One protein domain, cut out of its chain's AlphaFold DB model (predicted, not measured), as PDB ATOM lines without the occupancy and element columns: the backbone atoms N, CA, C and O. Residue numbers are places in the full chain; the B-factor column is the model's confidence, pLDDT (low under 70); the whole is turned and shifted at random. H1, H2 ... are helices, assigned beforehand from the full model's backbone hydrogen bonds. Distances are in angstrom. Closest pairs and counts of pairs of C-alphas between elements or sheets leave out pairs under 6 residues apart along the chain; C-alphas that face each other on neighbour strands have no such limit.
ATOM      1  N   PHE A  82      62.413  74.168  33.720       96.81
ATOM      2  CA  PHE A  82      61.387  73.163  33.986       96.81
ATOM      3  C   PHE A  82      62.000  71.811  34.346       96.81
ATOM      4  O   PHE A  82      61.607  71.229  35.358       96.81
ATOM      5  N   LEU A  83      63.002  71.344  33.598       96.25
ATOM      6  CA  LEU A  83      63.689  70.078  33.879       96.25
ATOM      7  C   LEU A  83      64.322  70.062  35.277       96.25
ATOM      8  O   LEU A  83      64.169  69.085  36.013       96.25
ATOM      9  N   LEU A  84      64.942  71.168  35.701       95.12
ATOM     10  CA  LEU A  84      65.471  71.320  37.061       95.12
ATOM     11  C   LEU A  84      64.373  71.239  38.133       95.12
ATOM     12  O   LEU A  84      64.580  70.635  39.187       95.12
ATOM     13  N   ARG A  85      63.201  71.842  37.894       96.31
ATOM     14  CA  ARG A  85      62.055  71.757  38.818       96.31
ATOM     15  C   ARG A  85      61.483  70.342  38.880       96.31
ATOM     16  O   ARG A  85      61.179  69.879  39.978       96.31
ATOM     17  N   ILE A  86      61.389  69.646  37.746       95.88
ATOM     18  CA  ILE A  86      60.975  68.237  37.690       95.88
ATOM     19  C   ILE A  86      61.929  67.379  38.527       95.88
ATOM     20  O   ILE A  86      61.480  66.595  39.361       95.88
ATOM     21  N   GLU A  87      63.240  67.569  38.367       95.25
ATOM     22  CA  GLU A  87      64.248  66.794  39.093       95.25
ATOM     23  C   GLU A  87      64.173  67.010  40.611       95.25
ATOM     24  O   GLU A  87      64.315  66.061  41.380       95.25
ATOM     25  N   LYS A  88      63.865  68.236  41.054       94.19
ATOM     26  CA  LYS A  88      63.611  68.539  42.472       94.19
ATOM     27  C   LYS A  88      62.334  67.874  42.988       94.19
ATOM     28  O   LYS A  88      62.307  67.380  44.112       94.19
ATOM     29  N   LEU A  89      61.272  67.860  42.183       94.00
ATOM     30  CA  LEU A  89      59.960  67.366  42.604       94.00
ATOM     31  C   LEU A  89      59.779  65.850  42.455       94.00
ATOM     32  O   LEU A  89      58.862  65.304  43.069       94.00
ATOM     33  N   LYS A  90      60.664  65.143  41.739       91.31
ATOM     34  CA  LYS A  90      60.578  63.679  41.562       91.31
ATOM     35  C   LYS A  90      60.490  62.920  42.894       91.31
ATOM     36  O   LYS A  90      59.706  61.986  43.029       91.31
ATOM     37  N   ASN A  91      61.208  63.388  43.918       88.75
ATOM     38  CA  ASN A  91      61.213  62.799  45.261       88.75
ATOM     39  C   ASN A  91      60.325  63.565  46.258       88.75
ATOM     40  O   ASN A  91      60.212  63.167  47.413       88.75
ATOM     41  N   SER A  92      59.684  64.655  45.829       90.12
ATOM     42  CA  SER A  92      58.811  65.454  46.689       90.12
ATOM     43  C   SER A  92      57.463  64.763  46.915       90.12
ATOM     44  O   SER A  92      56.967  64.033  46.051       90.12
ATOM     45  N   SER A  93      56.863  65.022  48.077       87.06
ATOM     46  CA  SER A  93      55.467  64.687  48.384       87.06
ATOM     47  C   SER A  93      54.525  65.894  48.257       87.06
ATOM     48  O   SER A  93      53.323  65.751  48.476       87.06
ATOM     49  N   ASP A  94      55.047  67.065  47.871       91.94
ATOM     50  CA  ASP A  94      54.259  68.281  47.652       91.94
ATOM     51  C   ASP A  94      53.474  68.193  46.336       91.94
ATOM     52  O   ASP A  94      53.900  68.651  45.269       91.94
ATOM     53  N   PHE A  95      52.301  67.568  46.425       93.50
ATOM     54  CA  PHE A  95      51.393  67.378  45.300       93.50
ATOM     55  C   PHE A  95      50.936  68.706  44.680       93.50
ATOM     56  O   PHE A  95      50.761  68.792  43.464       93.50
ATOM     57  N   ARG A  96      50.791  69.770  45.482       93.50
ATOM     58  CA  ARG A  96      50.366  71.088  44.991       93.50
ATOM     59  C   ARG A  96      51.422  71.694  44.073       93.50
ATOM     60  O   ARG A  96      51.074  72.193  43.001       93.50
ATOM     61  N   MET A  97      52.697  71.631  44.453       94.88
ATOM     62  CA  MET A  97      53.793  72.080  43.591       94.88
ATOM     63  C   MET A  97      53.907  71.245  42.316       94.88
ATOM     64  O   MET A  97      54.145  71.811  41.249       94.88
ATOM     65  N   ILE A  98      53.704  69.928  42.407       95.38
ATOM     66  CA  ILE A  98      53.714  69.029  41.244       95.38
ATOM     67  C   ILE A  98      52.597  69.396  40.264       95.38
ATOM     68  O   ILE A  98      52.873  69.610  39.084       95.38
ATOM     69  N   TYR A  99      51.360  69.537  40.750       96.00
ATOM     70  CA  TYR A  99      50.224  69.940  39.922       96.00
ATOM     71  C   TYR A  99      50.480  71.290  39.242       96.00
ATOM     72  O   TYR A  99      50.320  71.411  38.030       96.00
ATOM     73  N   ASN A 100      50.920  72.297  40.006       96.44
ATOM     74  CA  ASN A 100      51.166  73.639  39.476       96.44
ATOM     75  C   ASN A 100      52.279  73.655  38.421       96.44
ATOM     76  O   ASN A 100      52.161  74.370  37.432       96.44
ATOM     77  N   LEU A 101      53.341  72.867  38.614       96.81
ATOM     78  CA  LEU A 101      54.403  72.719  37.619       96.81
ATOM     79  C   LEU A 101      53.861  72.124  36.314       96.81
ATOM     80  O   LEU A 101      54.123  72.668  35.248       96.81
ATOM     81  N   LEU A 102      53.106  71.026  36.388       96.75
ATOM     82  CA  LEU A 102      52.568  70.362  35.199       96.75
ATOM     83  C   LEU A 102      51.546  71.238  34.462       96.75
ATOM     84  O   LEU A 102      51.574  71.305  33.234       96.75
ATOM     85  N   ASP A 103      50.699  71.962  35.197       97.38
ATOM     86  CA  ASP A 103      49.775  72.954  34.634       97.38
ATOM     87  C   ASP A 103      50.522  74.096  33.918       97.38
ATOM     88  O   ASP A 103      50.178  74.471  32.799       97.38
ATOM     89  N   GLU A 104      51.591  74.621  34.523       97.19
ATOM     90  CA  GLU A 104      52.432  75.667  33.927       97.19
ATOM     91  C   GLU A 104      53.098  75.194  32.625       97.19
ATOM     92  O   GLU A 104      53.028  75.890  31.610       97.19
ATOM     93  N   ILE A 105      53.689  73.993  32.627       95.88
ATOM     94  CA  ILE A 105      54.308  73.384  31.439       95.88
ATOM     95  C   ILE A 105      53.256  73.179  30.332       95.88
ATOM     96  O   ILE A 105      53.514  73.481  29.162       95.88
ATOM     97  N   SER A 106      52.054  72.717  30.698       95.94
ATOM     98  CA  SER A 106      50.939  72.503  29.766       95.94
ATOM     99  C   SER A 106      50.462  73.803  29.124       95.94
ATOM    100  O   SER A 106      50.361  73.879  27.899       95.94
ATOM    101  N   LYS A 107      50.280  74.873  29.909       96.31
ATOM    102  CA  LYS A 107      49.910  76.210  29.404       96.31
ATOM    103  C   LYS A 107      50.924  76.787  28.414       96.31
ATOM    104  O   LYS A 107      50.556  77.587  27.559       96.31
ATOM    105  N   LYS A 108      52.191  76.382  28.518       94.56
ATOM    106  CA  LYS A 108      53.275  76.767  27.600       94.56
ATOM    107  C   LYS A 108      53.381  75.867  26.361       94.56
ATOM    108  O   LYS A 108      54.237  76.113  25.514       94.56
ATOM    109  N   GLY A 109      52.548  74.828  26.244       92.38
ATOM    110  CA  GLY A 109      52.541  73.896  25.112       92.38
ATOM    111  C   GLY A 109      53.783  73.002  25.031       92.38
ATOM    112  O   GLY A 109      54.140  72.532  23.952       92.38
ATOM    113  N   ARG A 110      54.485  72.779  26.149       92.94
ATOM    114  CA  ARG A 110      55.761  72.045  26.185       92.94
ATOM    115  C   ARG A 110      55.546  70.535  26.363       92.94
ATOM    116  O   ARG A 110      55.916  69.966  27.387       92.94
ATOM    117  N   GLN A 111      54.970  69.877  25.354       92.62
ATOM    118  CA  GLN A 111      54.592  68.453  25.433       92.62
ATOM    119  C   GLN A 111      55.774  67.520  25.741       92.62
ATOM    120  O   GLN A 111      55.662  66.663  26.614       92.62
ATOM    121  N   ASN A 112      56.947  67.752  25.141       92.81
ATOM    122  CA  ASN A 112      58.153  66.960  25.422       92.81
ATOM    123  C   ASN A 112      58.544  66.985  26.911       92.81
ATOM    124  O   ASN A 112      59.001  65.983  27.454       92.81
ATOM    125  N   ILE A 113      58.343  68.119  27.589       95.25
ATOM    126  CA  ILE A 113      58.664  68.260  29.014       95.25
ATOM    127  C   ILE A 113      57.637  67.519  29.877       95.25
ATOM    128  O   ILE A 113      58.014  66.907  30.875       95.25
ATOM    129  N   ILE A 114      56.358  67.524  29.488       95.12
ATOM    130  CA  ILE A 114      55.312  66.732  30.159       95.12
ATOM    131  C   ILE A 114      55.620  65.243  30.037       95.12
ATOM    132  O   ILE A 114      55.566  64.542  31.045       95.12
ATOM    133  N   SER A 115      56.032  64.783  28.852       95.12
ATOM    134  CA  SER A 115      56.493  63.406  28.640       95.12
ATOM    135  C   SER A 115      57.596  63.023  29.630       95.12
ATOM    136  O   SER A 115      57.477  62.028  30.344       95.12
ATOM    137  N   ILE A 116      58.631  63.864  29.763       94.94
ATOM    138  CA  ILE A 116      59.736  63.647  30.712       94.94
ATOM    139  C   ILE A 116      59.234  63.636  32.162       94.94
ATOM    140  O   ILE A 116      59.675  62.818  32.970       94.94
ATOM    141  N   ALA A 117      58.310  64.533  32.517       94.62
ATOM    142  CA  ALA A 117      57.736  64.576  33.855       94.62
ATOM    143  C   ALA A 117      56.942  63.299  34.182       94.62
ATOM    144  O   ALA A 117      57.080  62.765  35.286       94.62
ATOM    145  N   CYS A 118      56.165  62.777  33.228       92.75
ATOM    146  CA  CYS A 118      55.439  61.522  33.399       92.75
ATOM    147  C   CYS A 118      56.380  60.310  33.446       92.75
ATOM    148  O   CYS A 118      56.222  59.487  34.339       92.75
ATOM    149  N   GLN A 119      57.431  60.251  32.617       92.81
ATOM    150  CA  GLN A 119      58.480  59.218  32.713       92.81
ATOM    151  C   GLN A 119      59.192  59.212  34.075       92.81
ATOM    152  O   GLN A 119      59.649  58.173  34.543       92.81
ATOM    153  N   LYS A 120      59.287  60.374  34.733       93.44
ATOM    154  CA  LYS A 120      59.835  60.514  36.092       93.44
ATOM    155  C   LYS A 120      58.807  60.245  37.201       93.44
ATOM    156  O   LYS A 120      59.101  60.506  38.367       93.44
ATOM    157  N   GLY A 121      57.613  59.757  36.863       91.75
ATOM    158  CA  GLY A 121      56.576  59.361  37.816       91.75
ATOM    159  C   GLY A 121      55.853  60.525  38.501       91.75
ATOM    160  O   GLY A 121      55.131  60.305  39.472       91.75
ATOM    161  N   LEU A 122      56.008  61.778  38.043       93.62
ATOM    162  CA  LEU A 122      55.295  62.911  38.660       93.62
ATOM    163  C   LEU A 122      53.776  62.784  38.472       93.62
ATOM    164  O   LEU A 122      53.020  63.136  39.375       93.62
ATOM    165  N   CYS A 123      53.348  62.261  37.322       91.31
ATOM    166  CA  CYS A 123      51.942  62.092  36.950       91.31
ATOM    167  C   CYS A 123      51.233  61.006  37.794       91.31
ATOM    168  O   CYS A 123      50.015  61.055  37.949       91.31
ATOM    169  N   GLU A 124      51.991  60.083  38.396       90.19
ATOM    170  CA  GLU A 124      51.500  58.971  39.229       90.19
ATOM    171  C   GLU A 124      51.424  59.314  40.722       90.19
ATOM    172  O   GLU A 124      50.862  58.551  41.504       90.19
ATOM    173  N   LYS A 125      51.977  60.454  41.149       91.62
ATOM    174  CA  LYS A 125      51.921  60.869  42.556       91.62
ATOM    175  C   LYS A 125      50.486  61.188  42.957       91.62
ATOM    176  O   LYS A 125      49.769  61.838  42.208       91.62
ATOM    177  N   TYR A 126      50.101  60.772  44.162       91.50
ATOM    178  CA  TYR A 126      48.750  60.946  44.697       91.50
ATOM    179  C   TYR A 126      48.661  62.110  45.680       91.50
ATOM    180  O   TYR A 126      49.550  62.312  46.513       91.50
ATOM    181  N   SER A 127      47.546  62.832  45.615       88.00
ATOM    182  CA  SER A 127      47.148  63.793  46.636       88.00
ATOM    183  C   SER A 127      46.774  63.080  47.937       88.00
ATOM    184  O   SER A 127      46.112  62.040  47.929       88.00
ATOM    185  N   LYS A 128      47.171  63.666  49.072       86.69
ATOM    186  CA  LYS A 128      46.666  63.287  50.404       86.69
ATOM    187  C   LYS A 128      45.381  64.027  50.779       86.69
ATOM    188  O   LYS A 128      44.758  63.678  51.772       86.69
ATOM    189  N   GLU A 129      45.012  65.037  50.002       85.25
ATOM    190  CA  GLU A 129      43.791  65.824  50.150       85.25
ATOM    191  C   GLU A 129      42.812  65.463  49.033       85.25
ATOM    192  O   GLU A 129      43.227  65.013  47.959       85.25
ATOM    193  N   TYR A 130      41.520  65.684  49.267       76.94
ATOM    194  CA  TYR A 130      40.507  65.491  48.235       76.94
ATOM    195  C   TYR A 130      40.793  66.378  47.001       76.94
ATOM    196  O   TYR A 130      41.149  67.549  47.172       76.94
ATOM    197  N   PRO A 131      40.632  65.871  45.763       69.88
ATOM    198  CA  PRO A 131      40.277  64.506  45.377       69.88
ATOM    199  C   PRO A 131      41.471  63.562  45.566       69.88
ATOM    200  O   PRO A 131      42.536  63.806  45.004       69.88
ATOM    201  N   TYR A 132      41.309  62.494  46.361       86.56
ATOM    202  CA  TYR A 132      42.364  61.540  46.744       86.56
ATOM    203  C   TYR A 132      42.889  60.729  45.544       86.56
ATOM    204  O   TYR A 132      42.668  59.526  45.463       86.56
ATOM    205  N   GLY A 133      43.551  61.379  44.591       92.62
ATOM    206  CA  GLY A 133      43.907  60.851  43.279       92.62
ATOM    207  C   GLY A 133      45.195  61.465  42.737       92.62
ATOM    208  O   GLY A 133      45.820  62.323  43.367       92.62
ATOM    209  N   ASN A 134      45.612  60.992  41.567       94.50
ATOM    210  CA  ASN A 134      46.788  61.510  40.875       94.50
ATOM    211  C   ASN A 134      46.528  62.868  40.182       94.50
ATOM    212  O   ASN A 134      45.442  63.447  40.273       94.50
ATOM    213  N   VAL A 135      47.527  63.381  39.459       95.50
ATOM    214  CA  VAL A 135      47.435  64.681  38.771       95.50
ATOM    215  C   VAL A 135      46.287  64.711  37.755       95.50
ATOM    216  O   VAL A 135      45.622  65.738  37.632       95.50
ATOM    217  N   LEU A 136      46.010  63.595  37.071       96.94
ATOM    218  CA  LEU A 136      44.924  63.510  36.094       96.94
ATOM    219  C   LEU A 136      43.545  63.620  36.762       96.94
ATOM    220  O   LEU A 136      42.704  64.379  36.278       96.94
ATOM    221  N   HIS A 137      43.334  62.956  37.905       96.50
ATOM    222  CA  HIS A 137      42.112  63.136  38.702       96.50
ATOM    223  C   HIS A 137      41.936  64.599  39.120       96.50
ATOM    224  O   HIS A 137      40.865  65.171  38.935       96.50
ATOM    225  N   GLN A 138      43.004  65.231  39.622       96.25
ATOM    226  CA  GLN A 138      42.957  66.628  40.058       96.25
ATOM    227  C   GLN A 138      42.707  67.600  38.895       96.25
ATOM    228  O   GLN A 138      42.001  68.595  39.055       96.25
ATOM    229  N   ALA A 139      43.270  67.324  37.716       97.19
ATOM    230  CA  ALA A 139      43.029  68.116  36.515       97.19
ATOM    231  C   ALA A 139      41.565  68.010  36.065       97.19
ATOM    232  O   ALA A 139      40.970  69.025  35.707       97.19
ATOM    233  N   CYS A 140      40.972  66.814  36.151       97.88
ATOM    234  CA  CYS A 140      39.562  66.586  35.843       97.88
ATOM    235  C   CYS A 140      38.634  67.261  36.855       97.88
ATOM    236  O   CYS A 140      37.717  67.959  36.442       97.88
ATOM    237  N   TYR A 141      38.918  67.141  38.155       96.94
ATOM    238  CA  TYR A 141      38.193  67.833  39.226       96.94
ATOM    239  C   TYR A 141      38.208  69.362  39.054       96.94
ATOM    240  O   TYR A 141      37.200  70.034  39.235       96.94
ATOM    241  N   LYS A 142      39.343  69.932  38.632       96.69
ATOM    242  CA  LYS A 142      39.477  71.379  38.385       96.69
ATOM    243  C   LYS A 142      38.965  71.845  37.017       96.69
ATOM    244  O   LYS A 142      39.065  73.036  36.728       96.69
ATOM    245  N   GLY A 143      38.504  70.943  36.151       97.75
ATOM    246  CA  GLY A 143      38.070  71.296  34.794       97.75
ATOM    247  C   GLY A 143      39.205  71.753  33.871       97.75
ATOM    248  O   GLY A 143      38.968  72.445  32.881       97.75
ATOM    249  N   ASN A 144      40.456  71.396  34.177       97.88
ATOM    250  CA  ASN A 144      41.627  71.846  33.431       97.88
ATOM    251  C   ASN A 144      41.833  71.027  32.149       97.88
ATOM    252  O   ASN A 144      42.703  70.158  32.077       97.88
ATOM    253  N   LEU A 145      41.039  71.325  31.118       98.19
ATOM    254  CA  LEU A 145      41.063  70.607  29.841       98.19
ATOM    255  C   LEU A 145      42.452  70.577  29.182       98.19
ATOM    256  O   LEU A 145      42.831  69.553  28.622       98.19
ATOM    257  N   GLY A 146      43.213  71.675  29.242       97.75
ATOM    258  CA  GLY A 146      44.549  71.746  28.635       97.75
ATOM    259  C   GLY A 146      45.522  70.747  29.263       97.75
ATOM    260  O   GLY A 146      46.201  70.000  28.549       97.75
ATOM    261  N   LEU A 147      45.520  70.672  30.597       97.75
ATOM    262  CA  LEU A 147      46.336  69.711  31.329       97.75
ATOM    263  C   LEU A 147      45.842  68.277  31.126       97.75
ATOM    264  O   LEU A 147      46.665  67.398  30.890       97.75
ATOM    265  N   VAL A 148      44.526  68.033  31.145       98.31
ATOM    266  CA  VAL A 148      43.953  66.701  30.872       98.31
ATOM    267  C   VAL A 148      44.402  66.183  29.501       98.31
ATOM    268  O   VAL A 148      44.909  65.065  29.418       98.31
ATOM    269  N   LYS A 149      44.290  67.008  28.447       97.75
ATOM    270  CA  LYS A 149      44.762  66.667  27.094       97.75
ATOM    271  C   LYS A 149      46.239  66.314  27.086       97.75
ATOM    272  O   LYS A 149      46.619  65.237  26.644       97.75
ATOM    273  N   SER A 150      47.052  67.197  27.660       96.69
ATOM    274  CA  SER A 150      48.501  67.018  27.679       96.69
ATOM    275  C   SER A 150      48.914  65.744  28.427       96.69
ATOM    276  O   SER A 150      49.796  65.027  27.974       96.69
ATOM    277  N   LEU A 151      48.279  65.422  29.557       96.69
ATOM    278  CA  LEU A 151      48.597  64.213  30.324       96.69
ATOM    279  C   LEU A 151      48.243  62.934  29.550       96.69
ATOM    280  O   LEU A 151      49.058  62.012  29.497       96.69
ATOM    281  N   ILE A 152      47.063  62.883  28.926       96.75
ATOM    282  CA  ILE A 152      46.596  61.707  28.173       96.75
ATOM    283  C   ILE A 152      47.403  61.514  26.884       96.75
ATOM    284  O   ILE A 152      47.824  60.397  26.591       96.75
ATOM    285  N   GLU A 153      47.696  62.588  26.147       95.56
ATOM    286  CA  GLU A 153      48.548  62.549  24.946       95.56
ATOM    287  C   GLU A 153      49.978  62.071  25.255       95.56
ATOM    288  O   GLU A 153      50.632  61.485  24.396       95.56
ATOM    289  N   ASN A 154      50.444  62.260  26.495       94.31
ATOM    290  CA  ASN A 154      51.736  61.767  26.982       94.31
ATOM    291  C   ASN A 154      51.651  60.407  27.703       94.31
ATOM    292  O   ASN A 154      52.579  60.035  28.421       94.31
ATOM    293  N   GLY A 155      50.566  59.651  27.507       90.38
ATOM    294  CA  GLY A 155      50.462  58.255  27.936       90.38
ATOM    295  C   GLY A 155      50.043  58.038  29.390       90.38
ATOM    296  O   GLY A 155      50.194  56.926  29.890       90.38
ATOM    297  N   CYS A 156      49.510  59.055  30.081       94.25
ATOM    298  CA  CYS A 156      48.864  58.815  31.374       94.25
ATOM    299  C   CYS A 156      47.658  57.887  31.196       94.25
ATOM    300  O   CYS A 156      46.827  58.109  30.314       94.25
ATOM    301  N   ASP A 157      47.532  56.892  32.075       94.94
ATOM    302  CA  ASP A 157      46.364  56.016  32.101       94.94
ATOM    303  C   ASP A 157      45.097  56.827  32.408       94.94
ATOM    304  O   ASP A 157      44.945  57.400  33.488       94.94
ATOM    305  N   LYS A 158      44.193  56.891  31.429       95.00
ATOM    306  CA  LYS A 158      42.919  57.615  31.504       95.00
ATOM    307  C   LYS A 158      41.854  56.886  32.337       95.00
ATOM    308  O   LYS A 158      40.901  57.529  32.764       95.00
ATOM    309  N   GLU A 159      42.027  55.584  32.577       95.25
ATOM    310  CA  GLU A 159      41.145  54.735  33.397       95.25
ATOM    311  C   GLU A 159      41.740  54.440  34.781       95.25
ATOM    312  O   GLU A 159      41.238  53.586  35.517       95.25
TER     313      GLU A 159
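This is residues 82 to 159 of the 487 residues of the protein "Ankyrin repeat protein, putative" of Trichomonas vaginalis (UniProt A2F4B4). Three helices, H1, H2 and H3, stand side by side with their centres in a triangle, and a helical hairpin, H4 and H5, packs on H2 and H3 through H5, which crosses H2 near its last residues. The printed part has 78 residues with five named helices, H1 to H5 in order, and no named strand: all helix. It is compact, with a radius of gyration of the C-alphas of 11.0 A, and spans 28 by 24 by 19 A.

H1, residues 82 to 89, begins at C-alpha 82 (61.387, 73.163, 33.986). H2 is residues 95 to 107, 18.2 A from first to last C-alpha; H3, 111 to 119, 12.4 A; H4, 135 to 141; H5, 145 to 153, 12.0 A, ending at C-alpha 153 (48.548, 62.549, 24.946).

H1 and H2 touch as a hairpin, closest C-alphas Leu 89 and Ile 98, 6.6 A. H2, with residues 102 to 107 alone, touches H5, about perpendicular at 89 degrees, closest C-alphas Ser 106 and Leu 147, 5.6 A. In each helix every O i to N i+4 pair is within hydrogen-bond range.

The printed part has no cut; H3 to H4 is a long link; residue 131 is under pLDDT 70.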